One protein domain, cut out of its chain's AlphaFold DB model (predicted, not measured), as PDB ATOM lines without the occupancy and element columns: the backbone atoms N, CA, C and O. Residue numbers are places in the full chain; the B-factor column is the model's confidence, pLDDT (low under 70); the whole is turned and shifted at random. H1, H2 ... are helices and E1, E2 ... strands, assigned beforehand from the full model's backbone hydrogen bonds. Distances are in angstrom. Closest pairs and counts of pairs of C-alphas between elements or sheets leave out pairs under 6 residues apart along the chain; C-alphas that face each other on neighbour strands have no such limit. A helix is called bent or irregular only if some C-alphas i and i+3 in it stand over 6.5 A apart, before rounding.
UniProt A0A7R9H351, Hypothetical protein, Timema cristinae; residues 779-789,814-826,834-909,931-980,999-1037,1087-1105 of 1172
ATOM      1  N   PRO A 779     -46.090 -37.931  11.189       83.69
ATOM      2  CA  PRO A 779     -45.802 -38.538  12.489       83.69
ATOM      3  C   PRO A 779     -44.798 -39.701  12.366       83.69
ATOM      4  O   PRO A 779     -45.105 -40.850  12.682       83.69
ATOM      5  N   LEU A 780     -43.593 -39.410  11.872       87.94
ATOM      6  CA  LEU A 780     -42.510 -40.370  11.675       87.94
ATOM      7  C   LEU A 780     -41.241 -39.933  12.407       87.94
ATOM      8  O   LEU A 780     -40.907 -38.750  12.487       87.94
ATOM      9  N   LEU A 781     -40.497 -40.919  12.893       89.81
ATOM     10  CA  LEU A 781     -39.223 -40.740  13.573       89.81
ATOM     11  C   LEU A 781     -38.227 -41.790  13.071       89.81
ATOM     12  O   LEU A 781     -38.560 -42.968  12.974       89.81
ATOM     13  N   LEU A 782     -36.991 -41.379  12.794       92.44
ATOM     14  CA  LEU A 782     -35.862 -42.285  12.592       92.44
ATOM     15  C   LEU A 782     -34.974 -42.257  13.836       92.44
ATOM     16  O   LEU A 782     -34.701 -41.191  14.384       92.44
ATOM     17  N   THR A 783     -34.506 -43.419  14.287       92.06
ATOM     18  CA  THR A 783     -33.457 -43.497  15.316       92.06
ATOM     19  C   THR A 783     -32.374 -44.480  14.910       92.06
ATOM     20  O   THR A 783     -32.661 -45.522  14.311       92.06
ATOM     21  N   THR A 784     -31.126 -44.167  15.247       90.81
ATOM     22  CA  THR A 784     -29.951 -44.951  14.847       90.81
ATOM     23  C   THR A 784     -29.181 -45.445  16.065       90.81
ATOM     24  O   THR A 784     -29.168 -44.803  17.118       90.81
ATOM     25  N   SER A 785     -28.531 -46.597  15.937       86.94
ATOM     26  CA  SER A 785     -27.604 -47.116  16.942       86.94
ATOM     27  C   SER A 785     -26.432 -47.824  16.275       86.94
ATOM     28  O   SER A 785     -26.547 -48.309  15.150       86.94
ATOM     29  N   HIS A 786     -25.298 -47.889  16.966       81.38
ATOM     30  CA  HIS A 786     -24.178 -48.728  16.558       81.38
ATOM     31  C   HIS A 786     -23.376 -49.228  17.759       81.38
ATOM     32  O   HIS A 786     -23.432 -48.665  18.856       81.38
ATOM     33  N   HIS A 787     -22.650 -50.324  17.558       72.38
ATOM     34  CA  HIS A 787     -21.823 -50.941  18.581       72.38
ATOM     35  C   HIS A 787     -20.499 -50.184  18.733       72.38
ATOM     36  O   HIS A 787     -19.537 -50.443  18.007       72.38
ATOM     37  N   ASN A 788     -20.420 -49.294  19.723       56.47
ATOM     38  CA  ASN A 788     -19.160 -48.669  20.129       56.47
ATOM     39  C   ASN A 788     -18.178 -49.749  20.611       56.47
ATOM     40  O   ASN A 788     -18.247 -50.197  21.756       56.47
ATOM     41  N   ILE A 789     -17.255 -50.162  19.743       49.81
ATOM     42  CA  ILE A 789     -16.063 -50.899  20.164       49.81
ATOM     43  C   ILE A 789     -15.244 -49.943  21.034       49.81
ATOM     44  O   ILE A 789     -14.955 -48.817  20.631       49.81
ATOM     45  N   PHE A 814     -23.825 -57.829  12.806       66.75
ATOM     46  CA  PHE A 814     -24.358 -56.467  12.699       66.75
ATOM     47  C   PHE A 814     -23.645 -55.510  13.651       66.75
ATOM     48  O   PHE A 814     -23.493 -55.807  14.836       66.75
ATOM     49  N   CYS A 815     -23.263 -54.350  13.123       76.94
ATOM     50  CA  CYS A 815     -22.581 -53.284  13.850       76.94
ATOM     51  C   CYS A 815     -23.439 -52.024  14.001       76.94
ATOM     52  O   CYS A 815     -23.246 -51.305  14.977       76.94
ATOM     53  N   SER A 816     -24.396 -51.788  13.094       87.31
ATOM     54  CA  SER A 816     -25.283 -50.616  13.111       87.31
ATOM     55  C   SER A 816     -26.737 -50.987  12.812       87.31
ATOM     56  O   SER A 816     -27.008 -51.877  12.000       87.31
ATOM     57  N   GLU A 817     -27.675 -50.279  13.438       89.69
ATOM     58  CA  GLU A 817     -29.122 -50.388  13.219       89.69
ATOM     59  C   GLU A 817     -29.744 -49.015  12.921       89.69
ATOM     60  O   GLU A 817     -29.367 -47.996  13.506       89.69
ATOM     61  N   LEU A 818     -30.772 -49.006  12.076       92.56
ATOM     62  CA  LEU A 818     -31.691 -47.889  11.872       92.56
ATOM     63  C   LEU A 818     -33.117 -48.410  12.042       92.56
ATOM     64  O   LEU A 818     -33.485 -49.419  11.438       92.56
ATOM     65  N   ILE A 819     -33.923 -47.725  12.852       91.81
ATOM     66  CA  ILE A 819     -35.339 -48.054  13.052       91.81
ATOM     67  C   ILE A 819     -36.198 -46.862  12.632       91.81
ATOM     68  O   ILE A 819     -35.963 -45.732  13.065       91.81
ATOM     69  N   LEU A 820     -37.198 -47.141  11.796       92.50
ATOM     70  CA  LEU A 820     -38.285 -46.239  11.438       92.50
ATOM     71  C   LEU A 820     -39.467 -46.479  12.379       92.50
ATOM     72  O   LEU A 820     -39.960 -47.602  12.498       92.50
ATOM     73  N   TRP A 821     -39.952 -45.404  12.986       89.62
ATOM     74  CA  TRP A 821     -41.073 -45.397  13.915       89.62
ATOM     75  C   TRP A 821     -42.209 -44.519  13.391       89.62
ATOM     76  O   TRP A 821     -41.962 -43.446  12.836       89.62
ATOM     77  N   ARG A 822     -43.445 -44.936  13.655       87.12
ATOM     78  CA  ARG A 822     -44.627 -44.068  13.704       87.12
ATOM     79  C   ARG A 822     -44.720 -43.440  15.098       87.12
ATOM     80  O   ARG A 822     -44.336 -44.074  16.079       87.12
ATOM     81  N   VAL A 823     -45.225 -42.209  15.181       85.06
ATOM     82  CA  VAL A 823     -45.408 -41.450  16.429       85.06
ATOM     83  C   VAL A 823     -46.896 -41.194  16.663       85.06
ATOM     84  O   VAL A 823     -47.518 -40.415  15.950       85.06
ATOM     85  N   ASP A 824     -47.475 -41.825  17.677       79.25
ATOM     86  CA  ASP A 824     -48.894 -41.683  17.996       79.25
ATOM     87  C   ASP A 824     -49.108 -40.553  19.007       79.25
ATOM     88  O   ASP A 824     -48.602 -40.591  20.131       79.25
ATOM     89  N   ALA A 825     -49.818 -39.509  18.575       69.12
ATOM     90  CA  ALA A 825     -49.950 -38.259  19.313       69.12
ATOM     91  C   ALA A 825     -50.944 -38.368  20.482       69.12
ATOM     92  O   ALA A 825     -52.121 -38.668  20.290       69.12
ATOM     93  N   VAL A 826     -50.483 -38.024  21.688       64.44
ATOM     94  CA  VAL A 826     -51.358 -37.786  22.847       64.44
ATOM     95  C   VAL A 826     -52.146 -36.495  22.608       64.44
ATOM     96  O   VAL A 826     -51.565 -35.471  22.243       64.44
ATOM     97  N   GLY A 834     -47.445 -42.650  21.886       76.44
ATOM     98  CA  GLY A 834     -46.111 -43.237  21.974       76.44
ATOM     99  C   GLY A 834     -45.444 -43.397  20.617       76.44
ATOM    100  O   GLY A 834     -45.640 -42.574  19.727       76.44
ATOM    101  N   VAL A 835     -44.650 -44.456  20.459       81.50
ATOM    102  CA  VAL A 835     -44.071 -44.823  19.164       81.50
ATOM    103  C   VAL A 835     -44.246 -46.306  18.866       81.50
ATOM    104  O   VAL A 835     -44.186 -47.138  19.770       81.50
ATOM    105  N   SER A 836     -44.419 -46.629  17.589       81.31
ATOM    106  CA  SER A 836     -44.540 -47.994  17.077       81.31
ATOM    107  C   SER A 836     -43.502 -48.237  15.974       81.31
ATOM    108  O   SER A 836     -43.355 -47.428  15.059       81.31
ATOM    109  N   GLU A 837     -42.730 -49.326  16.071       86.19
ATOM    110  CA  GLU A 837     -41.734 -49.698  15.054       86.19
ATOM    111  C   GLU A 837     -42.449 -50.087  13.750       86.19
ATOM    112  O   GLU A 837     -43.211 -51.050  13.719       86.19
ATOM    113  N   LEU A 838     -42.192 -49.362  12.659       86.62
ATOM    114  CA  LEU A 838     -42.686 -49.728  11.329       86.62
ATOM    115  C   LEU A 838     -41.726 -50.710  10.649       86.62
ATOM    116  O   LEU A 838     -42.151 -51.765  10.180       86.62
ATOM    117  N   ALA A 839     -40.438 -50.351  10.613       89.12
ATOM    118  CA  ALA A 839     -39.416 -51.005   9.800       89.12
ATOM    119  C   ALA A 839     -38.022 -50.893  10.443       89.12
ATOM    120  O   ALA A 839     -37.699 -49.867  11.047       89.12
ATOM    121  N   ARG A 840     -37.161 -51.899  10.247       89.12
ATOM    122  CA  ARG A 840     -35.780 -51.916  10.769       89.12
ATOM    123  C   ARG A 840     -34.765 -52.298   9.705       89.12
ATOM    124  O   ARG A 840     -34.959 -53.282   9.002       89.12
ATOM    125  N   ILE A 841     -33.645 -51.586   9.635       90.12
ATOM    126  CA  ILE A 841     -32.498 -51.911   8.778       90.12
ATOM    127  C   ILE A 841     -31.295 -52.229   9.672       90.12
ATOM    128  O   ILE A 841     -31.032 -51.515  10.636       90.12
ATOM    129  N   ASN A 842     -30.550 -53.284   9.337       88.12
ATOM    130  CA  ASN A 842     -29.312 -53.668  10.019       88.12
ATOM    131  C   ASN A 842     -28.144 -53.621   9.025       88.12
ATOM    132  O   ASN A 842     -28.324 -53.992   7.865       88.12
ATOM    133  N   SER A 843     -26.949 -53.235   9.473       88.00
ATOM    134  CA  SER A 843     -25.727 -53.238   8.656       88.00
ATOM    135  C   SER A 843     -24.541 -53.876   9.395       88.00
ATOM    136  O   SER A 843     -24.413 -53.684  10.609       88.00
ATOM    137  N   PRO A 844     -23.652 -54.615   8.698       84.62
ATOM    138  CA  PRO A 844     -22.370 -55.059   9.247       84.62
ATOM    139  C   PRO A 844     -21.337 -53.925   9.375       84.62
ATOM    140  O   PRO A 844     -20.355 -54.085  10.094       84.62
ATOM    141  N   GLU A 845     -21.533 -52.788   8.700       84.56
ATOM    142  CA  GLU A 845     -20.582 -51.669   8.685       84.56
ATOM    143  C   GLU A 845     -20.875 -50.693   9.839       84.56
ATOM    144  O   GLU A 845     -21.965 -50.125   9.894       84.56
ATOM    145  N   ILE A 846     -19.905 -50.436  10.730       81.06
ATOM    146  CA  ILE A 846     -20.046 -49.489  11.867       81.06
ATOM    147  C   ILE A 846     -20.403 -48.065  11.380       81.06
ATOM    148  O   ILE A 846     -21.146 -47.335  12.029       81.06
ATOM    149  N   SER A 847     -19.897 -47.687  10.203       81.81
ATOM    150  CA  SER A 847     -20.115 -46.400   9.528       81.81
ATOM    151  C   SER A 847     -21.494 -46.250   8.861       81.81
ATOM    152  O   SER A 847     -21.798 -45.191   8.308       81.81
ATOM    153  N   ALA A 848     -22.326 -47.296   8.849       87.94
ATOM    154  CA  ALA A 848     -23.678 -47.213   8.308       87.94
ATOM    155  C   ALA A 848     -24.623 -46.511   9.291       87.94
ATOM    156  O   ALA A 848     -24.570 -46.742  10.499       87.94
ATOM    157  N   PHE A 849     -25.514 -45.676   8.753       89.56
ATOM    158  CA  PHE A 849     -26.521 -44.914   9.504       89.56
ATOM    159  C   PHE A 849     -25.970 -44.001  10.624       89.56
ATOM    160  O   PHE A 849     -26.742 -43.541  11.462       89.56
ATOM    161  N   SER A 850     -24.665 -43.689  10.641       82.06
ATOM    162  CA  SER A 850     -24.051 -42.793  11.639       82.06
ATOM    163  C   SER A 850     -24.667 -41.387  11.641       82.06
ATOM    164  O   SER A 850     -24.784 -40.776  12.699       82.06
ATOM    165  N   ASN A 851     -25.131 -40.917  10.478       81.19
ATOM    166  CA  ASN A 851     -25.977 -39.735  10.322       81.19
ATOM    167  C   ASN A 851     -27.091 -40.037   9.312       81.19
ATOM    168  O   ASN A 851     -26.888 -40.794   8.354       81.19
ATOM    169  N   VAL A 852     -28.260 -39.423   9.513       91.25
ATOM    170  CA  VAL A 852     -29.449 -39.593   8.668       91.25
ATOM    171  C   VAL A 852     -30.166 -38.254   8.532       91.25
ATOM    172  O   VAL A 852     -30.364 -37.565   9.527       91.25
ATOM    173  N   ALA A 853     -30.594 -37.893   7.323       91.69
ATOM    174  CA  ALA A 853     -31.377 -36.681   7.085       91.69
ATOM    175  C   ALA A 853     -32.616 -36.973   6.233       91.69
ATOM    176  O   ALA A 853     -32.515 -37.557   5.155       91.69
ATOM    177  N   TRP A 854     -33.786 -36.534   6.700       92.75
ATOM    178  CA  TRP A 854     -35.010 -36.527   5.900       92.75
ATOM    179  C   TRP A 854     -34.875 -35.583   4.701       92.75
ATOM    180  O   TRP A 854     -34.290 -34.506   4.815       92.75
ATOM    181  N   ILE A 855     -35.449 -35.973   3.564       90.88
ATOM    182  CA  ILE A 855     -35.660 -35.078   2.425       90.88
ATOM    183  C   ILE A 855     -36.985 -34.342   2.679       90.88
ATOM    184  O   ILE A 855     -37.983 -35.006   2.960       90.88
ATOM    185  N   PRO A 856     -37.039 -32.998   2.606       81.81
ATOM    186  CA  PRO A 856     -38.229 -32.217   2.956       81.81
ATOM    187  C   PRO A 856     -39.291 -32.232   1.837       81.81
ATOM    188  O   PRO A 856     -39.626 -31.190   1.259       81.81
ATOM    189  N   THR A 857     -39.826 -33.421   1.541       79.69
ATOM    190  CA  THR A 857     -40.931 -33.639   0.599       79.69
ATOM    191  C   THR A 857     -41.783 -34.864   0.947       79.69
ATOM    192  O   THR A 857     -41.270 -35.859   1.461       79.69
ATOM    193  N   LEU A 858     -43.083 -34.797   0.643       78.75
ATOM    194  CA  LEU A 858     -44.000 -35.941   0.674       78.75
ATOM    195  C   LEU A 858     -44.193 -36.466  -0.746       78.75
ATOM    196  O   LEU A 858     -44.624 -35.711  -1.614       78.75
ATOM    197  N   LEU A 859     -43.920 -37.750  -0.977       80.12
ATOM    198  CA  LEU A 859     -44.152 -38.370  -2.282       80.12
ATOM    199  C   LEU A 859     -45.636 -38.724  -2.465       80.12
ATOM    200  O   LEU A 859     -46.267 -39.190  -1.507       80.12
ATOM    201  N   PRO A 860     -46.197 -38.594  -3.684       73.56
ATOM    202  CA  PRO A 860     -47.538 -39.079  -3.958       73.56
ATOM    203  C   PRO A 860     -47.596 -40.604  -3.847       73.56
ATOM    204  O   PRO A 860     -46.651 -41.330  -4.180       73.56
ATOM    205  N   SER A 861     -48.759 -41.085  -3.416       71.50
ATOM    206  CA  SER A 861     -49.098 -42.505  -3.281       71.50
ATOM    207  C   SER A 861     -48.913 -43.302  -4.577       71.50
ATOM    208  O   SER A 861     -48.655 -44.497  -4.529       71.50
ATOM    209  N   THR A 862     -48.980 -42.647  -5.737       70.00
ATOM    210  CA  THR A 862     -48.782 -43.246  -7.065       70.00
ATOM    211  C   THR A 862     -47.323 -43.565  -7.415       70.00
ATOM    212  O   THR A 862     -47.083 -44.218  -8.429       70.00
ATOM    213  N   THR A 863     -46.327 -43.166  -6.611       74.12
ATOM    214  CA  THR A 863     -44.898 -43.420  -6.921       74.12
ATOM    215  C   THR A 863     -44.537 -44.906  -7.050       74.12
ATOM    216  O   THR A 863     -43.631 -45.255  -7.811       74.12
ATOM    217  N   LEU A 864     -45.275 -45.789  -6.368       74.38
ATOM    218  CA  LEU A 864     -45.144 -47.251  -6.454       74.38
ATOM    219  C   LEU A 864     -46.133 -47.893  -7.451       74.38
ATOM    220  O   LEU A 864     -46.231 -49.121  -7.524       74.38
ATOM    221  N   GLY A 865     -46.850 -47.080  -8.232       73.00
ATOM    222  CA  GLY A 865     -47.854 -47.525  -9.196       73.00
ATOM    223  C   GLY A 865     -48.945 -48.376  -8.541       73.00
ATOM    224  O   GLY A 865     -49.378 -48.120  -7.420       73.00
ATOM    225  N   ASN A 866     -49.350 -49.448  -9.219       68.44
ATOM    226  CA  ASN A 866     -50.395 -50.358  -8.735       68.44
ATOM    227  C   ASN A 866     -49.960 -51.272  -7.562       68.44
ATOM    228  O   ASN A 866     -50.758 -52.091  -7.113       68.44
ATOM    229  N   LEU A 867     -48.712 -51.182  -7.076       70.56
ATOM    230  CA  LEU A 867     -48.172 -52.084  -6.043       70.56
ATOM    231  C   LEU A 867     -48.436 -51.598  -4.607       70.56
ATOM    232  O   LEU A 867     -48.512 -52.406  -3.680       70.56
ATOM    233  N   SER A 868     -48.569 -50.285  -4.410       75.06
ATOM    234  CA  SER A 868     -49.021 -49.678  -3.156       75.06
ATOM    235  C   SER A 868     -49.486 -48.250  -3.408       75.06
ATOM    236  O   SER A 868     -48.814 -47.506  -4.109       75.06
ATOM    237  N   ASN A 869     -50.595 -47.867  -2.776       76.38
ATOM    238  CA  ASN A 869     -51.104 -46.499  -2.711       76.38
ATOM    239  C   ASN A 869     -50.782 -45.818  -1.362       76.38
ATOM    240  O   ASN A 869     -51.452 -44.862  -0.974       76.38
ATOM    241  N   SER A 870     -49.802 -46.326  -0.613       81.31
ATOM    242  CA  SER A 870     -49.441 -45.778   0.696       81.31
ATOM    243  C   SER A 870     -48.605 -44.493   0.577       81.31
ATOM    244  O   SER A 870     -47.715 -44.430  -0.276       81.31
ATOM    245  N   PRO A 871     -48.825 -43.478   1.437       80.56
ATOM    246  CA  PRO A 871     -47.920 -42.338   1.544       80.56
ATOM    247  C   PRO A 871     -46.492 -42.782   1.891       80.56
ATOM    248  O   PRO A 871     -46.267 -43.737   2.643       80.56
ATOM    249  N   SER A 872     -45.511 -42.058   1.353       87.19
ATOM    250  CA  SER A 872     -44.095 -42.321   1.610       87.19
ATOM    251  C   SER A 872     -43.263 -41.039   1.663       87.19
ATOM    252  O   SER A 872     -43.634 -40.006   1.106       87.19
ATOM    253  N   ALA A 873     -42.130 -41.119   2.356       90.56
ATOM    254  CA  ALA A 873     -41.161 -40.034   2.489       90.56
ATOM    255  C   ALA A 873     -39.743 -40.569   2.276       90.56
ATOM    256  O   ALA A 873     -39.455 -41.728   2.589       90.56
ATOM    257  N   CYS A 874     -38.843 -39.735   1.758       93.19
ATOM    258  CA  CYS A 874     -37.461 -40.137   1.505       93.19
ATOM    259  C   CYS A 874     -36.487 -39.603   2.555       93.19
ATOM    260  O   CYS A 874     -36.657 -38.512   3.096       93.19
ATOM    261  N   PHE A 875     -35.419 -40.359   2.803       94.81
ATOM    262  CA  PHE A 875     -34.290 -39.934   3.626       94.81
ATOM    263  C   PHE A 875     -32.956 -40.324   2.981       94.81
ATOM    264  O   PHE A 875     -32.883 -41.226   2.147       94.81
ATOM    265  N   VAL A 876     -31.895 -39.627   3.377       94.06
ATOM    266  CA  VAL A 876     -30.513 -39.869   2.959       94.06
ATOM    267  C   VAL A 876     -29.729 -40.414   4.148       94.06
ATOM    268  O   VAL A 876     -29.775 -39.841   5.238       94.06
ATOM    269  N   ALA A 877     -29.004 -41.513   3.942       93.50
ATOM    270  CA  ALA A 877     -28.140 -42.120   4.953       93.50
ATOM    271  C   ALA A 877     -26.963 -42.866   4.309       93.50
ATOM    272  O   ALA A 877     -27.020 -43.235   3.133       93.50
ATOM    273  N   SER A 878     -25.906 -43.126   5.081       90.00
ATOM    274  CA  SER A 878     -24.798 -43.978   4.628       90.00
ATOM    275  C   SER A 878     -25.148 -45.462   4.754       90.00
ATOM    276  O   SER A 878     -25.627 -45.891   5.805       90.00
ATOM    277  N   ASP A 879     -24.855 -46.257   3.720       86.19
ATOM    278  CA  ASP A 879     -24.840 -47.731   3.795       86.19
ATOM    279  C   ASP A 879     -23.542 -48.295   4.415       86.19
ATOM    280  O   ASP A 879     -23.357 -49.508   4.487       86.19
ATOM    281  N   GLY A 880     -22.645 -47.408   4.860       83.31
ATOM    282  CA  GLY A 880     -21.307 -47.703   5.368       83.31
ATOM    283  C   GLY A 880     -20.197 -47.466   4.341       83.31
ATOM    284  O   GLY A 880     -19.052 -47.236   4.727       83.31
ATOM    285  N   LYS A 881     -20.537 -47.450   3.044       82.94
ATOM    286  CA  LYS A 881     -19.616 -47.242   1.910       82.94
ATOM    287  C   LYS A 881     -19.949 -45.978   1.118       82.94
ATOM    288  O   LYS A 881     -19.052 -45.292   0.635       82.94
ATOM    289  N   SER A 882     -21.230 -45.643   1.018       87.88
ATOM    290  CA  SER A 882     -21.776 -44.556   0.210       87.88
ATOM    291  C   SER A 882     -23.045 -43.974   0.826       87.88
ATOM    292  O   SER A 882     -23.823 -44.697   1.453       87.88
ATOM    293  N   LEU A 883     -23.302 -42.684   0.599       90.25
ATOM    294  CA  LEU A 883     -24.638 -42.134   0.838       90.25
ATOM    295  C   LEU A 883     -25.612 -42.668  -0.216       90.25
ATOM    296  O   LEU A 883     -25.295 -42.718  -1.408       90.25
ATOM    297  N   ARG A 884     -26.817 -43.021   0.228       91.25
ATOM    298  CA  ARG A 884     -27.933 -43.447  -0.620       91.25
ATOM    299  C   ARG A 884     -29.213 -42.728  -0.237       91.25
ATOM    300  O   ARG A 884     -29.360 -42.293   0.907       91.25
ATOM    301  N   VAL A 885     -30.145 -42.678  -1.183       93.25
ATOM    302  CA  VAL A 885     -31.542 -42.343  -0.895       93.25
ATOM    303  C   VAL A 885     -32.300 -43.620  -0.520       93.25
ATOM    304  O   VAL A 885     -32.084 -44.690  -1.092       93.25
ATOM    305  N   TYR A 886     -33.200 -43.497   0.446       94.19
ATOM    306  CA  TYR A 886     -34.109 -44.543   0.899       94.19
ATOM    307  C   TYR A 886     -35.540 -43.998   0.902       94.19
ATOM    308  O   TYR A 886     -35.751 -42.836   1.250       94.19
ATOM    309  N   GLN A 887     -36.520 -44.824   0.542       92.38
ATOM    310  CA  GLN A 887     -37.946 -44.489   0.600       92.38
ATOM    311  C   GLN A 887     -38.607 -45.267   1.739       92.38
ATOM    312  O   GLN A 887     -38.629 -46.497   1.726       92.38
ATOM    313  N   ALA A 888     -39.139 -44.542   2.722       92.25
ATOM    314  CA  ALA A 888     -39.934 -45.074   3.820       92.25
ATOM    315  C   ALA A 888     -41.417 -45.101   3.418       92.25
ATOM    316  O   ALA A 888     -42.044 -44.051   3.283       92.25
ATOM    317  N   VAL A 889     -41.967 -46.300   3.231       89.50
ATOM    318  CA  VAL A 889     -43.387 -46.550   2.938       89.50
ATOM    319  C   VAL A 889     -44.106 -46.823   4.257       89.50
ATOM    320  O   VAL A 889     -43.694 -47.724   4.990       89.50
ATOM    321  N   ILE A 890     -45.157 -46.061   4.574       86.94
ATOM    322  CA  ILE A 890     -45.794 -46.111   5.904       86.94
ATOM    323  C   ILE A 890     -46.624 -47.388   6.092       86.94
ATOM    324  O   ILE A 890     -46.588 -47.988   7.162       86.94
ATOM    325  N   ASP A 891     -47.333 -47.824   5.049       85.94
ATOM    326  CA  ASP A 891     -48.124 -49.054   5.031       85.94
ATOM    327  C   ASP A 891     -47.748 -49.905   3.812       85.94
ATOM    328  O   ASP A 891     -48.061 -49.587   2.664       85.94
ATOM    329  N   ALA A 892     -47.029 -50.992   4.061       85.94
ATOM    330  CA  ALA A 892     -46.479 -51.860   3.033       85.94
ATOM    331  C   ALA A 892     -47.241 -53.190   2.887       85.94
ATOM    332  O   ALA A 892     -46.766 -54.054   2.151       85.94
ATOM    333  N   ARG A 893     -48.409 -53.382   3.536       81.12
ATOM    334  CA  ARG A 893     -49.135 -54.677   3.512       81.12
ATOM    335  C   ARG A 893     -49.345 -55.217   2.095       81.12
ATOM    336  O   ARG A 893     -48.986 -56.361   1.833       81.12
ATOM    337  N   THR A 894     -49.872 -54.399   1.183       81.75
ATOM    338  CA  THR A 894     -50.149 -54.791  -0.212       81.75
ATOM    339  C   THR A 894     -48.869 -55.139  -0.977       81.75
ATOM    340  O   THR A 894     -48.787 -56.196  -1.602       81.75
ATOM    341  N   LEU A 895     -47.837 -54.297  -0.854       82.12
ATOM    342  CA  LEU A 895     -46.540 -54.471  -1.514       82.12
ATOM    343  C   LEU A 895     -45.836 -55.761  -1.064       82.12
ATOM    344  O   LEU A 895     -45.365 -56.542  -1.888       82.12
ATOM    345  N   LEU A 896     -45.790 -56.005   0.247       80.44
ATOM    346  CA  LEU A 896     -45.157 -57.186   0.840       80.44
ATOM    347  C   LEU A 896     -45.938 -58.466   0.531       80.44
ATOM    348  O   LEU A 896     -45.329 -59.509   0.283       80.44
ATOM    349  N   ALA A 897     -47.274 -58.394   0.510       76.94
ATOM    350  CA  ALA A 897     -48.119 -59.511   0.109       76.94
ATOM    351  C   ALA A 897     -47.858 -59.914  -1.350       76.94
ATOM    352  O   ALA A 897     -47.696 -61.104  -1.618       76.94
ATOM    353  N   GLU A 898     -47.739 -58.955  -2.276       78.19
ATOM    354  CA  GLU A 898     -47.499 -59.274  -3.687       78.19
ATOM    355  C   GLU A 898     -46.049 -59.698  -3.976       78.19
ATOM    356  O   GLU A 898     -45.826 -60.604  -4.778       78.19
ATOM    357  N   ILE A 899     -45.055 -59.167  -3.254       76.75
ATOM    358  CA  ILE A 899     -43.680 -59.700  -3.299       76.75
ATOM    359  C   ILE A 899     -43.650 -61.155  -2.795       76.75
ATOM    360  O   ILE A 899     -43.074 -62.014  -3.462       76.75
ATOM    361  N   SER A 900     -44.339 -61.468  -1.692       71.88
ATOM    362  CA  SER A 900     -44.467 -62.836  -1.156       71.88
ATOM    363  C   SER A 900     -45.226 -63.784  -2.104       71.88
ATOM    364  O   SER A 900     -44.827 -64.939  -2.291       71.88
ATOM    365  N   SER A 901     -46.276 -63.291  -2.772       68.62
ATOM    366  CA  SER A 901     -46.966 -63.989  -3.870       68.62
ATOM    367  C   SER A 901     -45.986 -64.308  -5.003       68.62
ATOM    368  O   SER A 901     -45.901 -65.457  -5.441       68.62
ATOM    369  N   SER A 902     -45.179 -63.329  -5.415       68.19
ATOM    370  CA  SER A 902     -44.192 -63.461  -6.488       68.19
ATOM    371  C   SER A 902     -43.055 -64.426  -6.152       68.19
ATOM    372  O   SER A 902     -42.729 -65.286  -6.971       68.19
ATOM    373  N   GLU A 903     -42.519 -64.389  -4.929       67.06
ATOM    374  CA  GLU A 903     -41.557 -65.383  -4.443       67.06
ATOM    375  C   GLU A 903     -42.141 -66.800  -4.436       67.06
ATOM    376  O   GLU A 903     -41.474 -67.742  -4.864       67.06
ATOM    377  N   ARG A 904     -43.380 -66.974  -3.954       64.88
ATOM    378  CA  ARG A 904     -44.041 -68.287  -3.900       64.88
ATOM    379  C   ARG A 904     -44.298 -68.831  -5.306       64.88
ATOM    380  O   ARG A 904     -44.030 -70.004  -5.557       64.88
ATOM    381  N   ARG A 905     -44.756 -67.977  -6.230       63.44
ATOM    382  CA  ARG A 905     -44.908 -68.303  -7.658       63.44
ATOM    383  C   ARG A 905     -43.564 -68.699  -8.278       63.44
ATOM    384  O   ARG A 905     -43.494 -69.736  -8.928       63.44
ATOM    385  N   SER A 906     -42.500 -67.939  -8.016       64.06
ATOM    386  CA  SER A 906     -41.143 -68.227  -8.498       64.06
ATOM    387  C   SER A 906     -40.625 -69.581  -7.992       64.06
ATOM    388  O   SER A 906     -40.310 -70.455  -8.795       64.06
ATOM    389  N   ARG A 907     -40.665 -69.831  -6.673       63.22
ATOM    390  CA  ARG A 907     -40.245 -71.107  -6.056       63.22
ATOM    391  C   ARG A 907     -41.058 -72.322  -6.541       63.22
ATOM    392  O   ARG A 907     -40.535 -73.436  -6.607       63.22
ATOM    393  N   MET A 908     -42.329 -72.132  -6.900       57.34
ATOM    394  CA  MET A 908     -43.164 -73.198  -7.470       57.34
ATOM    395  C   MET A 908     -42.833 -73.478  -8.945       57.34
ATOM    396  O   MET A 908     -42.882 -74.630  -9.365       57.34
ATOM    397  N   LEU A 909     -42.446 -72.462  -9.722       57.69
ATOM    398  CA  LEU A 909     -41.954 -72.655 -11.089       57.69
ATOM    399  C   LEU A 909     -40.571 -73.320 -11.092       57.69
ATOM    400  O   LEU A 909     -40.358 -74.279 -11.826       57.69
ATOM    401  N   GLN A 931     -38.887 -58.641  -6.215       61.50
ATOM    402  CA  GLN A 931     -37.803 -58.409  -5.259       61.50
ATOM    403  C   GLN A 931     -36.473 -58.017  -5.935       61.50
ATOM    404  O   GLN A 931     -35.700 -57.268  -5.343       61.50
ATOM    405  N   ASP A 932     -36.228 -58.449  -7.179       61.19
ATOM    406  CA  ASP A 932     -35.068 -58.006  -7.972       61.19
ATOM    407  C   ASP A 932     -35.217 -56.546  -8.440       61.19
ATOM    408  O   ASP A 932     -34.218 -55.854  -8.632       61.19
ATOM    409  N   MET A 933     -36.459 -56.068  -8.611       67.94
ATOM    410  CA  MET A 933     -36.756 -54.684  -9.009       67.94
ATOM    411  C   MET A 933     -36.971 -53.738  -7.817       67.94
ATOM    412  O   MET A 933     -36.566 -52.581  -7.881       67.94
ATOM    413  N   ILE A 934     -37.586 -54.203  -6.723       78.81
ATOM    414  CA  ILE A 934     -37.864 -53.390  -5.530       78.81
ATOM    415  C   ILE A 934     -37.013 -53.890  -4.367       78.81
ATOM    416  O   ILE A 934     -37.382 -54.811  -3.634       78.81
ATOM    417  N   LYS A 935     -35.867 -53.234  -4.169       84.94
ATOM    418  CA  LYS A 935     -34.889 -53.593  -3.139       84.94
ATOM    419  C   LYS A 935     -35.332 -53.152  -1.737       84.94
ATOM    420  O   LYS A 935     -34.800 -52.197  -1.169       84.94
ATOM    421  N   ILE A 936     -36.299 -53.862  -1.156       86.31
ATOM    422  CA  ILE A 936     -36.645 -53.723   0.265       86.31
ATOM    423  C   ILE A 936     -35.447 -54.183   1.106       86.31
ATOM    424  O   ILE A 936     -35.021 -55.332   1.023       86.31
ATOM    425  N   VAL A 937     -34.900 -53.277   1.919       86.25
ATOM    426  CA  VAL A 937     -33.759 -53.550   2.819       86.25
ATOM    427  C   VAL A 937     -34.168 -53.671   4.284       86.25
ATOM    428  O   VAL A 937     -33.369 -54.096   5.116       86.25
ATOM    429  N   SER A 938     -35.406 -53.305   4.618       84.94
ATOM    430  CA  SER A 938     -35.916 -53.405   5.980       84.94
ATOM    431  C   SER A 938     -36.461 -54.794   6.315       84.94
ATOM    432  O   SER A 938     -37.289 -55.344   5.584       84.94
ATOM    433  N   GLN A 939     -36.116 -55.285   7.500       75.62
ATOM    434  CA  GLN A 939     -36.901 -56.281   8.220       75.62
ATOM    435  C   GLN A 939     -38.245 -55.660   8.641       75.62
ATOM    436  O   GLN A 939     -38.309 -54.488   9.023       75.62
ATOM    437  N   GLN A 940     -39.312 -56.449   8.521       71.00
ATOM    438  CA  GLN A 940     -40.698 -56.042   8.766       71.00
ATOM    439  C   GLN A 940     -41.076 -56.341  10.218       71.00
ATOM    440  O   GLN A 940     -40.708 -57.403  10.722       71.00
ATOM    441  N   SER A 941     -41.788 -55.423  10.885       55.44
ATOM    442  CA  SER A 941     -41.886 -55.457  12.353       55.44
ATOM    443  C   SER A 941     -43.282 -55.366  12.979       55.44
ATOM    444  O   SER A 941     -43.356 -55.371  14.198       55.44
ATOM    445  N   THR A 942     -44.392 -55.317  12.239       63.97
ATOM    446  CA  THR A 942     -45.747 -55.319  12.845       63.97
ATOM    447  C   THR A 942     -46.795 -55.958  11.931       63.97
ATOM    448  O   THR A 942     -46.526 -56.238  10.766       63.97
ATOM    449  N   ALA A 943     -48.021 -56.124  12.444       53.00
ATOM    450  CA  ALA A 943     -49.213 -56.466  11.660       53.00
ATOM    451  C   ALA A 943     -49.665 -55.349  10.684       53.00
ATOM    452  O   ALA A 943     -50.391 -55.620   9.727       53.00
ATOM    453  N   ARG A 944     -49.206 -54.101  10.873       68.19
ATOM    454  CA  ARG A 944     -49.311 -53.006   9.890       68.19
ATOM    455  C   ARG A 944     -47.896 -52.516   9.515       68.19
ATOM    456  O   ARG A 944     -47.535 -51.397   9.871       68.19
ATOM    457  N   PRO A 945     -47.081 -53.360   8.855       76.69
ATOM    458  CA  PRO A 945     -45.674 -53.065   8.626       76.69
ATOM    459  C   PRO A 945     -45.521 -51.930   7.614       76.69
ATOM    460  O   PRO A 945     -46.150 -51.949   6.554       76.69
ATOM    461  N   GLY A 946     -44.646 -50.976   7.921       87.75
ATOM    462  CA  GLY A 946     -44.042 -50.108   6.912       87.75
ATOM    463  C   GLY A 946     -42.749 -50.742   6.404       87.75
ATOM    464  O   GLY A 946     -42.183 -51.606   7.071       87.75
ATOM    465  N   CYS A 947     -42.244 -50.318   5.248       90.00
ATOM    466  CA  CYS A 947     -40.984 -50.842   4.713       90.00
ATOM    467  C   CYS A 947     -40.043 -49.727   4.254       90.00
ATOM    468  O   CYS A 947     -40.480 -48.620   3.936       90.00
ATOM    469  N   VAL A 948     -38.745 -50.030   4.202       92.62
ATOM    470  CA  VAL A 948     -37.743 -49.161   3.585       92.62
ATOM    471  C   VAL A 948     -37.201 -49.814   2.322       92.62
ATOM    472  O   VAL A 948     -36.584 -50.884   2.366       92.62
ATOM    473  N   ILE A 949     -37.410 -49.129   1.201       91.12
ATOM    474  CA  ILE A 949     -36.844 -49.455  -0.107       91.12
ATOM    475  C   ILE A 949     -35.517 -48.699  -0.236       91.12
ATOM    476  O   ILE A 949     -35.461 -47.490  -0.000       91.12
ATOM    477  N   GLN A 950     -34.440 -49.396  -0.594       91.00
ATOM    478  CA  GLN A 950     -33.176 -48.758  -0.953       91.00
ATOM    479  C   GLN A 950     -33.227 -48.316  -2.417       91.00
ATOM    480  O   GLN A 950     -33.489 -49.134  -3.296       91.00
ATOM    481  N   LEU A 951     -32.904 -47.048  -2.664       89.62
ATOM    482  CA  LEU A 951     -32.806 -46.464  -3.997       89.62
ATOM    483  C   LEU A 951     -31.326 -46.212  -4.362       89.62
ATOM    484  O   LEU A 951     -30.412 -46.901  -3.878       89.62
ATOM    485  N   ASP A 952     -31.092 -45.247  -5.249       85.94
ATOM    486  CA  ASP A 952     -29.786 -44.945  -5.828       85.94
ATOM    487  C   ASP A 952     -28.723 -44.491  -4.814       85.94
ATOM    488  O   ASP A 952     -29.001 -43.893  -3.767       85.94
ATOM    489  N   ALA A 953     -27.463 -44.767  -5.164       87.19
ATOM    490  CA  ALA A 953     -26.308 -44.145  -4.523       87.19
ATOM    491  C   ALA A 953     -26.096 -42.724  -5.049       87.19
ATOM    492  O   ALA A 953     -26.306 -42.440  -6.227       87.19
ATOM    493  N   ILE A 954     -25.592 -41.853  -4.181       86.31
ATOM    494  CA  ILE A 954     -25.158 -40.516  -4.573       86.31
ATOM    495  C   ILE A 954     -23.807 -40.623  -5.297       86.31
ATOM    496  O   ILE A 954     -22.849 -41.198  -4.774       86.31
ATOM    497  N   SER A 955     -23.717 -40.045  -6.498       79.00
ATOM    498  CA  SER A 955     -22.486 -40.017  -7.299       79.00
ATOM    499  C   SER A 955     -21.326 -39.363  -6.537       79.00
ATOM    500  O   SER A 955     -21.500 -38.295  -5.944       79.00
ATOM    501  N   ASP A 956     -20.135 -39.961  -6.584       75.94
ATOM    502  CA  ASP A 956     -18.916 -39.462  -5.928       75.94
ATOM    503  C   ASP A 956     -19.068 -39.194  -4.413       75.94
ATOM    504  O   ASP A 956     -18.355 -38.362  -3.843       75.94
ATOM    505  N   ALA A 957     -19.997 -39.886  -3.746       80.81
ATOM    506  CA  ALA A 957     -20.166 -39.880  -2.296       80.81
ATOM    507  C   ALA A 957     -19.651 -41.199  -1.701       80.81
ATOM    508  O   ALA A 957     -20.429 -42.103  -1.403       80.81
ATOM    509  N   THR A 958     -18.332 -41.299  -1.521       72.12
ATOM    510  CA  THR A 958     -17.635 -42.455  -0.919       72.12
ATOM    511  C   THR A 958     -16.579 -41.963   0.078       72.12
ATOM    512  O   THR A 958     -15.375 -42.094  -0.151       72.12
ATOM    513  N   HIS A 959     -17.049 -41.291   1.127       67.94
ATOM    514  CA  HIS A 959     -16.248 -40.601   2.142       67.94
ATOM    515  C   HIS A 959     -16.108 -41.438   3.425       67.94
ATOM    516  O   HIS A 959     -16.751 -42.481   3.558       67.94
ATOM    517  N   ASP A 960     -15.299 -40.984   4.388       68.94
ATOM    518  CA  ASP A 960     -15.287 -41.593   5.722       68.94
ATOM    519  C   ASP A 960     -16.464 -41.085   6.567       68.94
ATOM    520  O   ASP A 960     -16.417 -40.047   7.232       68.94
ATOM    521  N   TRP A 961     -17.547 -41.861   6.554       76.00
ATOM    522  CA  TRP A 961     -18.778 -41.539   7.269       76.00
ATOM    523  C   TRP A 961     -18.628 -41.549   8.799       76.00
ATOM    524  O   TRP A 961     -19.479 -40.979   9.474       76.00
ATOM    525  N   GLN A 962     -17.545 -42.110   9.360       68.88
ATOM    526  CA  GLN A 962     -17.262 -41.996  10.800       68.88
ATOM    527  C   GLN A 962     -16.860 -40.568  11.199       68.88
ATOM    528  O   GLN A 962     -17.088 -40.151  12.332       68.88
ATOM    529  N   ASN A 963     -16.299 -39.801  10.260       78.94
ATOM    530  CA  ASN A 963     -15.847 -38.425  10.457       78.94
ATOM    531  C   ASN A 963     -16.870 -37.369   9.986       78.94
ATOM    532  O   ASN A 963     -16.551 -36.181   9.895       78.94
ATOM    533  N   THR A 964     -18.116 -37.766   9.706       85.06
ATOM    534  CA  THR A 964     -19.187 -36.829   9.332       85.06
ATOM    535  C   THR A 964     -19.664 -36.021  10.544       85.06
ATOM    536  O   THR A 964     -20.195 -36.552  11.514       85.06
ATOM    537  N   GLN A 965     -19.481 -34.701  10.479       85.12
ATOM    538  CA  GLN A 965     -19.873 -33.738  11.516       85.12
ATOM    539  C   GLN A 965     -21.268 -33.138  11.280       85.12
ATOM    540  O   GLN A 965     -21.817 -32.481  12.163       85.12
ATOM    541  N   PHE A 966     -21.811 -33.299  10.069       88.44
ATOM    542  CA  PHE A 966     -23.095 -32.747   9.639       88.44
ATOM    543  C   PHE A 966     -23.603 -33.470   8.391       88.44
ATOM    544  O   PHE A 966     -22.826 -33.694   7.462       88.44
ATOM    545  N   LEU A 967     -24.906 -33.737   8.334       90.50
ATOM    546  CA  LEU A 967     -25.633 -34.150   7.133       90.50
ATOM    547  C   LEU A 967     -27.013 -33.479   7.161       90.50
ATOM    548  O   LEU A 967     -27.749 -33.633   8.134       90.50
ATOM    549  N   HIS A 968     -27.379 -32.751   6.106       89.62
ATOM    550  CA  HIS A 968     -28.719 -32.172   5.965       89.62
ATOM    551  C   HIS A 968     -29.126 -32.049   4.491       89.62
ATOM    552  O   HIS A 968     -28.266 -31.972   3.610       89.62
ATOM    553  N   VAL A 969     -30.437 -32.017   4.228       89.62
ATOM    554  CA  VAL A 969     -31.009 -31.876   2.881       89.62
ATOM    555  C   VAL A 969     -31.862 -30.613   2.823       89.62
ATOM    556  O   VAL A 969     -32.952 -30.559   3.382       89.62
ATOM    557  N   PHE A 970     -31.360 -29.591   2.135       84.62
ATOM    558  CA  PHE A 970     -32.068 -28.334   1.897       84.62
ATOM    559  C   PHE A 970     -32.860 -28.402   0.584       84.62
ATOM    560  O   PHE A 970     -32.467 -29.096  -0.352       84.62
ATOM    561  N   GLN A 971     -33.945 -27.641   0.470       79.19
ATOM    562  CA  GLN A 971     -34.607 -27.387  -0.819       79.19
ATOM    563  C   GLN A 971     -33.799 -26.382  -1.650       79.19
ATOM    564  O   GLN A 971     -33.134 -25.516  -1.078       79.19
ATOM    565  N   GLU A 972     -33.897 -26.433  -2.984       80.38
ATOM    566  CA  GLU A 972     -33.210 -25.472  -3.865       80.38
ATOM    567  C   GLU A 972     -33.533 -24.009  -3.512       80.38
ATOM    568  O   GLU A 972     -32.610 -23.215  -3.342       80.38
ATOM    569  N   GLN A 973     -34.807 -23.682  -3.261       73.19
ATOM    570  CA  GLN A 973     -35.264 -22.327  -2.899       73.19
ATOM    571  C   GLN A 973     -34.584 -21.756  -1.636       73.19
ATOM    572  O   GLN A 973     -34.396 -20.544  -1.518       73.19
ATOM    573  N   LEU A 974     -34.190 -22.619  -0.692       72.56
ATOM    574  CA  LEU A 974     -33.533 -22.226   0.562       72.56
ATOM    575  C   LEU A 974     -32.029 -21.950   0.385       72.56
ATOM    576  O   LEU A 974     -31.432 -21.296   1.238       72.56
ATOM    577  N   ILE A 975     -31.421 -22.430  -0.708       74.38
ATOM    578  CA  ILE A 975     -30.014 -22.177  -1.056       74.38
ATOM    579  C   ILE A 975     -29.875 -21.086  -2.128       74.38
ATOM    580  O   ILE A 975     -28.919 -20.312  -2.077       74.38
ATOM    581  N   THR A 976     -30.810 -20.986  -3.078       70.88
ATOM    582  CA  THR A 976     -30.809 -19.914  -4.090       70.88
ATOM    583  C   THR A 976     -31.282 -18.580  -3.517       70.88
ATOM    584  O   THR A 976     -30.780 -17.533  -3.920       70.88
ATOM    585  N   GLY A 977     -32.258 -18.601  -2.599       62.31
ATOM    586  CA  GLY A 977     -33.011 -17.408  -2.197       62.31
ATOM    587  C   GLY A 977     -33.942 -16.871  -3.296       62.31
ATOM    588  O   GLY A 977     -34.584 -15.836  -3.111       62.31
ATOM    589  N   GLU A 978     -34.030 -17.565  -4.434       58.03
ATOM    590  CA  GLU A 978     -34.915 -17.237  -5.545       58.03
ATOM    591  C   GLU A 978     -36.267 -17.922  -5.317       58.03
ATOM    592  O   GLU A 978     -36.355 -19.147  -5.224       58.03
ATOM    593  N   ARG A 979     -37.337 -17.123  -5.231       53.19
ATOM    594  CA  ARG A 979     -38.709 -17.647  -5.286       53.19
ATOM    595  C   ARG A 979     -38.945 -18.214  -6.682       53.19
ATOM    596  O   ARG A 979     -38.595 -17.560  -7.662       53.19
ATOM    597  N   ALA A 980     -39.562 -19.389  -6.773       48.28
ATOM    598  CA  ALA A 980     -39.903 -19.985  -8.059       48.28
ATOM    599  C   ALA A 980     -40.858 -19.061  -8.842       48.28
ATOM    600  O   ALA A 980     -41.989 -18.831  -8.416       48.28
ATOM    601  N   MET A 999     -41.597 -27.266   3.236       62.28
ATOM    602  CA  MET A 999     -41.643 -28.656   2.765       62.28
ATOM    603  C   MET A 999     -42.464 -28.717   1.466       62.28
ATOM    604  O   MET A 999     -43.479 -28.030   1.379       62.28
ATOM    605  N   VAL A1000     -42.059 -29.524   0.475       61.56
ATOM    606  CA  VAL A1000     -42.835 -29.694  -0.772       61.56
ATOM    607  C   VAL A1000     -43.820 -30.852  -0.621       61.56
ATOM    608  O   VAL A1000     -43.400 -32.000  -0.465       61.56
ATOM    609  N   ASP A1001     -45.118 -30.575  -0.695       65.56
ATOM    610  CA  ASP A1001     -46.142 -31.614  -0.813       65.56
ATOM    611  C   ASP A1001     -46.415 -31.925  -2.292       65.56
ATOM    612  O   ASP A1001     -46.863 -31.059  -3.043       65.56
ATOM    613  N   LEU A1002     -46.125 -33.158  -2.713       68.56
ATOM    614  CA  LEU A1002     -46.349 -33.634  -4.078       68.56
ATOM    615  C   LEU A1002     -47.568 -34.560  -4.190       68.56
ATOM    616  O   LEU A1002     -47.832 -35.072  -5.276       68.56
ATOM    617  N   GLN A1003     -48.340 -34.775  -3.114       65.75
ATOM    618  CA  GLN A1003     -49.453 -35.737  -3.101       65.75
ATOM    619  C   GLN A1003     -50.539 -35.462  -4.154       65.75
ATOM    620  O   GLN A1003     -51.240 -36.384  -4.563       65.75
ATOM    621  N   GLN A1004     -50.660 -34.216  -4.618       60.31
ATOM    622  CA  GLN A1004     -51.656 -33.791  -5.608       60.31
ATOM    623  C   GLN A1004     -51.154 -33.856  -7.067       60.31
ATOM    624  O   GLN A1004     -51.938 -33.628  -7.989       60.31
ATOM    625  N   THR A1005     -49.876 -34.179  -7.299       63.00
ATOM    626  CA  THR A1005     -49.213 -34.016  -8.604       63.00
ATOM    627  C   THR A1005     -48.692 -35.347  -9.145       63.00
ATOM    628  O   THR A1005     -47.770 -35.940  -8.593       63.00
ATOM    629  N   SER A1006     -49.240 -35.806 -10.273       61.62
ATOM    630  CA  SER A1006     -48.825 -37.063 -10.919       61.62
ATOM    631  C   SER A1006     -47.530 -36.967 -11.734       61.62
ATOM    632  O   SER A1006     -46.914 -38.001 -11.983       61.62
ATOM    633  N   VAL A1007     -47.113 -35.760 -12.144       72.31
ATOM    634  CA  VAL A1007     -45.851 -35.521 -12.868       72.31
ATOM    635  C   VAL A1007     -45.081 -34.347 -12.249       72.31
ATOM    636  O   VAL A1007     -45.511 -33.202 -12.370       72.31
ATOM    637  N   PHE A1008     -43.945 -34.625 -11.605       80.44
ATOM    638  CA  PHE A1008     -43.105 -33.662 -10.881       80.44
ATOM    639  C   PHE A1008     -41.596 -33.840 -11.161       80.44
ATOM    640  O   PHE A1008     -41.145 -34.915 -11.560       80.44
ATOM    641  N   GLU A1009     -40.814 -32.787 -10.901       84.81
ATOM    642  CA  GLU A1009     -39.341 -32.773 -10.900       84.81
ATOM    643  C   GLU A1009     -38.865 -31.800  -9.803       84.81
ATOM    644  O   GLU A1009     -38.880 -30.588 -10.011       84.81
ATOM    645  N   GLU A1010     -38.458 -32.312  -8.636       84.19
ATOM    646  CA  GLU A1010     -38.111 -31.490  -7.465       84.19
ATOM    647  C   GLU A1010     -36.609 -31.530  -7.112       84.19
ATOM    648  O   GLU A1010     -36.056 -32.619  -6.895       84.19
ATOM    649  N   PRO A1011     -35.932 -30.365  -7.032       88.25
ATOM    650  CA  PRO A1011     -34.508 -30.265  -6.727       88.25
ATOM    651  C   PRO A1011     -34.183 -29.918  -5.261       88.25
ATOM    652  O   PRO A1011     -34.705 -28.977  -4.656       88.25
ATOM    653  N   PHE A1012     -33.197 -30.630  -4.718       89.62
ATOM    654  CA  PHE A1012     -32.692 -30.500  -3.350       89.62
ATOM    655  C   PHE A1012     -31.160 -30.414  -3.335       89.62
ATOM    656  O   PHE A1012     -30.489 -30.857  -4.269       89.62
ATOM    657  N   TYR A1013     -30.586 -29.909  -2.245       89.44
ATOM    658  CA  TYR A1013     -29.145 -29.893  -2.000       89.44
ATOM    659  C   TYR A1013     -28.795 -30.661  -0.734       89.44
ATOM    660  O   TYR A1013     -29.238 -30.325   0.364       89.44
ATOM    661  N   ILE A1014     -27.949 -31.670  -0.893       91.38
ATOM    662  CA  ILE A1014     -27.415 -32.478   0.198       91.38
ATOM    663  C   ILE A1014     -26.082 -31.860   0.606       91.38
ATOM    664  O   ILE A1014     -25.190 -31.718  -0.233       91.38
ATOM    665  N   VAL A1015     -25.958 -31.481   1.876       90.12
ATOM    666  CA  VAL A1015     -24.776 -30.816   2.440       90.12
ATOM    667  C   VAL A1015     -24.175 -31.689   3.532       90.12
ATOM    668  O   VAL A1015     -24.872 -32.090   4.465       90.12
ATOM    669  N   VAL A1016     -22.872 -31.948   3.420       90.50
ATOM    670  CA  VAL A1016     -22.078 -32.727   4.378       90.50
ATOM    671  C   VAL A1016     -20.902 -31.891   4.871       90.50
ATOM    672  O   VAL A1016     -20.235 -31.239   4.065       90.50
ATOM    673  N   LEU A1017     -20.626 -31.945   6.176       90.00
ATOM    674  CA  LEU A1017     -19.348 -31.511   6.749       90.00
ATOM    675  C   LEU A1017     -18.556 -32.754   7.173       90.00
ATOM    676  O   LEU A1017     -19.025 -33.514   8.018       90.00
ATOM    677  N   GLU A1018     -17.369 -32.953   6.610       88.56
ATOM    678  CA  GLU A1018     -16.446 -34.048   6.940       88.56
ATOM    679  C   GLU A1018     -15.254 -33.497   7.733       88.56
ATOM    680  O   GLU A1018     -14.642 -32.502   7.332       88.56
ATOM    681  N   ARG A1019     -14.886 -34.134   8.849       87.19
ATOM    682  CA  ARG A1019     -13.635 -33.834   9.552       87.19
ATOM    683  C   ARG A1019     -12.480 -34.541   8.852       87.19
ATOM    684  O   ARG A1019     -12.447 -35.762   8.786       87.19
ATOM    685  N   THR A1020     -11.485 -33.786   8.402       84.62
ATOM    686  CA  THR A1020     -10.271 -34.351   7.796       84.62
ATOM    687  C   THR A1020      -9.028 -33.984   8.600       84.62
ATOM    688  O   THR A1020      -9.031 -33.044   9.396       84.62
ATOM    689  N   ASN A1021      -7.905 -34.644   8.304       80.25
ATOM    690  CA  ASN A1021      -6.580 -34.341   8.868       80.25
ATOM    691  C   ASN A1021      -6.058 -32.912   8.569       80.25
ATOM    692  O   ASN A1021      -4.939 -32.583   8.958       80.25
ATOM    693  N   LYS A1022      -6.818 -32.082   7.840       77.31
ATOM    694  CA  LYS A1022      -6.503 -30.679   7.522       77.31
ATOM    695  C   LYS A1022      -7.541 -29.678   8.057       77.31
ATOM    696  O   LYS A1022      -7.392 -28.488   7.807       77.31
ATOM    697  N   GLY A1023      -8.572 -30.147   8.763       83.75
ATOM    698  CA  GLY A1023      -9.742 -29.359   9.165       83.75
ATOM    699  C   GLY A1023     -11.041 -29.877   8.538       83.75
ATOM    700  O   GLY A1023     -11.070 -30.939   7.910       83.75
ATOM    701  N   THR A1024     -12.132 -29.136   8.729       87.44
ATOM    702  CA  THR A1024     -13.463 -29.498   8.216       87.44
ATOM    703  C   THR A1024     -13.598 -29.162   6.727       87.44
ATOM    704  O   THR A1024     -13.353 -28.027   6.318       87.44
ATOM    705  N   VAL A1025     -14.041 -30.126   5.920       88.19
ATOM    706  CA  VAL A1025     -14.335 -29.967   4.486       88.19
ATOM    707  C   VAL A1025     -15.844 -30.015   4.270       88.19
ATOM    708  O   VAL A1025     -16.549 -30.792   4.910       88.19
ATOM    709  N   VAL A1026     -16.354 -29.177   3.369       88.12
ATOM    710  CA  VAL A1026     -17.763 -29.164   2.965       88.12
ATOM    711  C   VAL A1026     -17.919 -29.844   1.615       88.12
ATOM    712  O   VAL A1026     -17.242 -29.473   0.654       88.12
ATOM    713  N   HIS A1027     -18.856 -30.781   1.522       89.00
ATOM    714  CA  HIS A1027     -19.283 -31.393   0.267       89.00
ATOM    715  C   HIS A1027     -20.755 -31.067   0.005       89.00
ATOM    716  O   HIS A1027     -21.576 -31.101   0.923       89.00
ATOM    717  N   MET A1028     -21.088 -30.755  -1.250       89.38
ATOM    718  CA  MET A1028     -22.460 -30.456  -1.660       89.38
ATOM    719  C   MET A1028     -22.816 -31.179  -2.958       89.38
ATOM    720  O   MET A1028     -22.051 -31.139  -3.926       89.38
ATOM    721  N   TRP A1029     -24.003 -31.782  -2.994       91.75
ATOM    722  CA  TRP A1029     -24.593 -32.416  -4.175       91.75
ATOM    723  C   TRP A1029     -25.977 -31.832  -4.452       91.75
ATOM    724  O   TRP A1029     -26.738 -31.614  -3.511       91.75
ATOM    725  N   ARG A1030     -26.329 -31.645  -5.728       91.19
ATOM    726  CA  ARG A1030     -27.709 -31.404  -6.161       91.19
ATOM    727  C   ARG A1030     -28.351 -32.758  -6.442       91.19
ATOM    728  O   ARG A1030     -27.847 -33.524  -7.267       91.19
ATOM    729  N   LEU A1031     -29.432 -33.034  -5.731       91.69
ATOM    730  CA  LEU A1031     -30.340 -34.157  -5.920       91.69
ATOM    731  C   LEU A1031     -31.548 -33.658  -6.722       91.69
ATOM    732  O   LEU A1031     -32.035 -32.562  -6.462       91.69
ATOM    733  N   VAL A1032     -32.063 -34.467  -7.643       90.19
ATOM    734  CA  VAL A1032     -33.391 -34.263  -8.235       90.19
ATOM    735  C   VAL A1032     -34.184 -35.551  -8.090       90.19
ATOM    736  O   VAL A1032     -33.677 -36.621  -8.439       90.19
ATOM    737  N   ILE A1033     -35.412 -35.441  -7.584       88.69
ATOM    738  CA  ILE A1033     -36.390 -36.529  -7.549       88.69
ATOM    739  C   ILE A1033     -37.470 -36.191  -8.576       88.69
ATOM    740  O   ILE A1033     -38.108 -35.145  -8.475       88.69
ATOM    741  N   ALA A1034     -37.661 -37.053  -9.569       86.25
ATOM    742  CA  ALA A1034     -38.614 -36.829 -10.648       86.25
ATOM    743  C   ALA A1034     -39.479 -38.063 -10.893       86.25
ATOM    744  O   ALA A1034     -39.037 -39.196 -10.706       86.25
ATOM    745  N   SER A1035     -40.699 -37.855 -11.365       81.06
ATOM    746  CA  SER A1035     -41.563 -38.922 -11.880       81.06
ATOM    747  C   SER A1035     -41.414 -39.069 -13.398       81.06
ATOM    748  O   SER A1035     -41.415 -38.063 -14.111       81.06
ATOM    749  N   GLN A1036     -41.371 -40.293 -13.918       66.12
ATOM    750  CA  GLN A1036     -41.479 -40.534 -15.355       66.12
ATOM    751  C   GLN A1036     -42.898 -40.187 -15.840       66.12
ATOM    752  O   GLN A1036     -43.865 -40.661 -15.238       66.12
ATOM    753  N   PRO A1037     -43.053 -39.402 -16.925       55.00
ATOM    754  CA  PRO A1037     -44.356 -39.176 -17.535       55.00
ATOM    755  C   PRO A1037     -44.845 -40.478 -18.175       55.00
ATOM    756  O   PRO A1037     -44.159 -41.060 -19.019       55.00
ATOM    757  N   SER A1087     -41.746 -48.855 -10.321       53.41
ATOM    758  CA  SER A1087     -41.383 -47.507  -9.840       53.41
ATOM    759  C   SER A1087     -41.403 -46.385 -10.888       53.41
ATOM    760  O   SER A1087     -40.451 -46.197 -11.642       53.41
ATOM    761  N   HIS A1088     -42.419 -45.522 -10.833       65.50
ATOM    762  CA  HIS A1088     -42.499 -44.327 -11.684       65.50
ATOM    763  C   HIS A1088     -41.480 -43.232 -11.303       65.50
ATOM    764  O   HIS A1088     -41.523 -42.151 -11.876       65.50
ATOM    765  N   MET A1089     -40.582 -43.459 -10.339       76.62
ATOM    766  CA  MET A1089     -39.678 -42.447  -9.786       76.62
ATOM    767  C   MET A1089     -38.230 -42.652 -10.252       76.62
ATOM    768  O   MET A1089     -37.706 -43.761 -10.215       76.62
ATOM    769  N   VAL A1090     -37.576 -41.563 -10.650       82.31
ATOM    770  CA  VAL A1090     -36.165 -41.489 -11.044       82.31
ATOM    771  C   VAL A1090     -35.446 -40.515 -10.121       82.31
ATOM    772  O   VAL A1090     -35.924 -39.407  -9.870       82.31
ATOM    773  N   ILE A1091     -34.269 -40.916  -9.648       86.50
ATOM    774  CA  ILE A1091     -33.365 -40.064  -8.885       86.50
ATOM    775  C   ILE A1091     -32.150 -39.730  -9.750       86.50
ATOM    776  O   ILE A1091     -31.577 -40.591 -10.412       86.50
ATOM    777  N   SER A1092     -31.727 -38.466  -9.730       88.50
ATOM    778  CA  SER A1092     -30.434 -38.062 -10.288       88.50
ATOM    779  C   SER A1092     -29.636 -37.252  -9.272       88.50
ATOM    780  O   SER A1092     -30.192 -36.482  -8.489       88.50
ATOM    781  N   THR A1093     -28.317 -37.451  -9.254       90.50
ATOM    782  CA  THR A1093     -27.402 -36.735  -8.359       90.50
ATOM    783  C   THR A1093     -26.210 -36.192  -9.130       90.50
ATOM    784  O   THR A1093     -25.707 -36.824 -10.056       90.50
ATOM    785  N   THR A1094     -25.769 -34.991  -8.758       89.38
ATOM    786  CA  THR A1094     -24.569 -34.348  -9.310       89.38
ATOM    787  C   THR A1094     -23.798 -33.656  -8.190       89.38
ATOM    788  O   THR A1094     -24.389 -32.960  -7.363       89.38
ATOM    789  N   LYS A1095     -22.476 -33.851  -8.127       87.94
ATOM    790  CA  LYS A1095     -21.621 -33.204  -7.120       87.94
ATOM    791  C   LYS A1095     -21.335 -31.761  -7.546       87.94
ATOM    792  O   LYS A1095     -20.850 -31.527  -8.648       87.94
ATOM    793  N   VAL A1096     -21.664 -30.797  -6.685       86.88
ATOM    794  CA  VAL A1096     -21.669 -29.359  -7.012       86.88
ATOM    795  C   VAL A1096     -20.420 -28.660  -6.491       86.88
ATOM    796  O   VAL A1096     -19.815 -27.863  -7.206       86.88
ATOM    797  N   CYS A1097     -19.998 -28.964  -5.261       84.94
ATOM    798  CA  CYS A1097     -18.737 -28.452  -4.735       84.94
ATOM    799  C   CYS A1097     -18.070 -29.394  -3.725       84.94
ATOM    800  O   CYS A1097     -18.640 -30.362  -3.214       84.94
ATOM    801  N   THR A1098     -16.800 -29.103  -3.469       88.06
ATOM    802  CA  THR A1098     -15.994 -29.646  -2.379       88.06
ATOM    803  C   THR A1098     -14.999 -28.556  -2.002       88.06
ATOM    804  O   THR A1098     -14.234 -28.119  -2.862       88.06
ATOM    805  N   GLN A1099     -15.079 -28.049  -0.774       85.81
ATOM    806  CA  GLN A1099     -14.354 -26.850  -0.342       85.81
ATOM    807  C   GLN A1099     -13.964 -26.965   1.137       85.81
ATOM    808  O   GLN A1099     -14.808 -27.289   1.968       85.81
ATOM    809  N   ASP A1100     -12.716 -26.639   1.474       85.19
ATOM    810  CA  ASP A1100     -12.281 -26.489   2.868       85.19
ATOM    811  C   ASP A1100     -13.090 -25.361   3.549       85.19
ATOM    812  O   ASP A1100     -13.243 -24.267   2.989       85.19
ATOM    813  N   LEU A1101     -13.631 -25.612   4.746       84.38
ATOM    814  CA  LEU A1101     -14.390 -24.610   5.496       84.38
ATOM    815  C   LEU A1101     -13.419 -23.522   6.010       84.38
ATOM    816  O   LEU A1101     -12.428 -23.868   6.654       84.38
ATOM    817  N   PRO A1102     -13.668 -22.217   5.768       82.31
ATOM    818  CA  PRO A1102     -12.715 -21.151   6.092       82.31
ATOM    819  C   PRO A1102     -12.698 -20.826   7.596       82.31
ATOM    820  O   PRO A1102     -13.267 -19.831   8.050       82.31
ATOM    821  N   LEU A1103     -12.040 -21.686   8.372       83.44
ATOM    822  CA  LEU A1103     -11.757 -21.517   9.797       83.44
ATOM    823  C   LEU A1103     -10.365 -20.884  10.014       83.44
ATOM    824  O   LEU A1103      -9.501 -20.996   9.144       83.44
ATOM    825  N   PRO A1104     -10.111 -20.226  11.163       84.44
ATOM    826  CA  PRO A1104      -8.759 -19.817  11.550       84.44
ATOM    827  C   PRO A1104      -7.825 -21.015  11.797       84.44
ATOM    828  O   PRO A1104      -8.282 -22.094  12.176       84.44
ATOM    829  N   ASP A1105      -6.513 -20.809  11.657       82.94
ATOM    830  CA  ASP A1105      -5.498 -21.849  11.877       82.94
ATOM    831  C   ASP A1105      -5.646 -22.522  13.257       82.94
ATOM    832  O   ASP A1105      -5.601 -21.866  14.299       82.94
TER     833      ASP A1105
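What this domain is: This is residues 779 to 789, 814 to 826, 834 to 909, 931 to 980, 999 to 1037 and 1087 to 1105 of the 1172 residues of the protein "Hypothetical protein" of Timema cristinae (UniProt A0A7R9H351). What is the main picture? Three twisted antiparallel sheets stand in layers, with the sheet E4 E5 E6 E7 in the middle, the small sheet E1 E2 E3 over one face and the sheet E8 E9 E10 E11 partly face to face with the other, closest at the edge strands E4 and E8. The end of helix H2, residues 904 to 909, sticks out from this stack. What is it made of, and how large is it? The printed part has 208 residues with three named helices and eleven named strands, in the order E1 E2 E3 E4 H1 E5 E6 H2 E7 E8 H3 E9 E10 E11, and its class is mixed. It is compact, with a radius of gyration of the C-alphas of 18.1 A, and spans 64 by 48 by 45 A.

Where its parts are: Where are the strands of the two sheets of four? E4 is residues 848 to 859, 24.7 A long, from C-alpha 848 at (-23.678, -47.213, 8.308); E5 is 872 to 879, E6 is 883 to 889 and E7 is 947 to 953. E8 is residues 964 to 971, E9 is 1009 to 1020 at 34.6 A, E10 is 1023 to 1035 at 39.3 A, and E11 is 1089 to 1100 at 34.1 A, with C-alpha 1100 at (-12.281, -26.489, 2.868). E4 bends by 80 degrees at residue 851 and E5 by 59 degrees at residue 876. Where is the sheet of three? E1 is residues 780 to 786, from C-alpha 780 at (-42.510, -40.370, 11.675); E2 is 816 to 824, 25.7 A long, and E3 is 834 to 843, 26.3 A long, bending by 61 degrees at residue 838. Where are the helices? H1 is residues 861 to 867, H2 is 893 to 909, 24.2 A long, and H3 is 972 to 976; H1 is irregular, with C-alphas 863 and 866 9.0 A apart.

How they stand to each other: How are the strands paired? In E4 E5 E6 E7, N 853 and O 876 are 3.0 A apart, N 886 and O 875 in the hairpin E5 and E6 2.9 A, and N 887 and O 949 2.9 A. In E8 E9 E10 E11, N 970 and O 1013 are 2.9 A apart, N 1014 and O 1029 in the hairpin E9 and E10 2.9 A, and N 1032 and O 1092 2.9 A. In E1 E2 E3, N 783 and O 819 are 3.0 A apart and N 818 and O 841 2.9 A, and these pairs are within hydrogen-bond range. How do the sheets stand? They make a stack of sheets, face to face in turn: the strands of E4 E5 E6 E7 are at 31 degrees to those of E8 E9 E10 E11 and at 24 degrees to those of E1 E2 E3. The closest C-alphas of E4 and E8 are those of Ala 853 and His 968, 5.4 A; those of E3 and E7 are Ala 839 and Cys 947, 5.3 A. Where are the helices? H3 is on the sheet E8 E9 E10 E11 at a height of 5.9 A, over none of its strands, and H1 only grazes both sheets of four. H1 and H2 only just touch, with 3 pairs of C-alphas within 8 A, the closest Leu 867 and Leu 895 at 5.4 A, made by residues 894 to 898 of H2 alone. Every O i to N i+4 pair is within hydrogen-bond range in H2 and H3, but 0 of 3 in H1, where 2 of 4 O i to N i+3 pairs are.

The domain as a whole: What is missing? Residues 790 to 813, 827 to 833, 910 to 930, 981 to 998 and 1038 to 1086 are not printed, with C-alpha gaps of 12.5, 7.6, 15.9, 14.0 and 11.7 A. Are any links long? Of the links that are printed whole, none is long, and E7 to E8 is short but not tight. Where is confidence low? The mean pLDDT of the printed part is 80.3, and 41 residues are under 70, among them residues 901 to 909 and 999 to 1006.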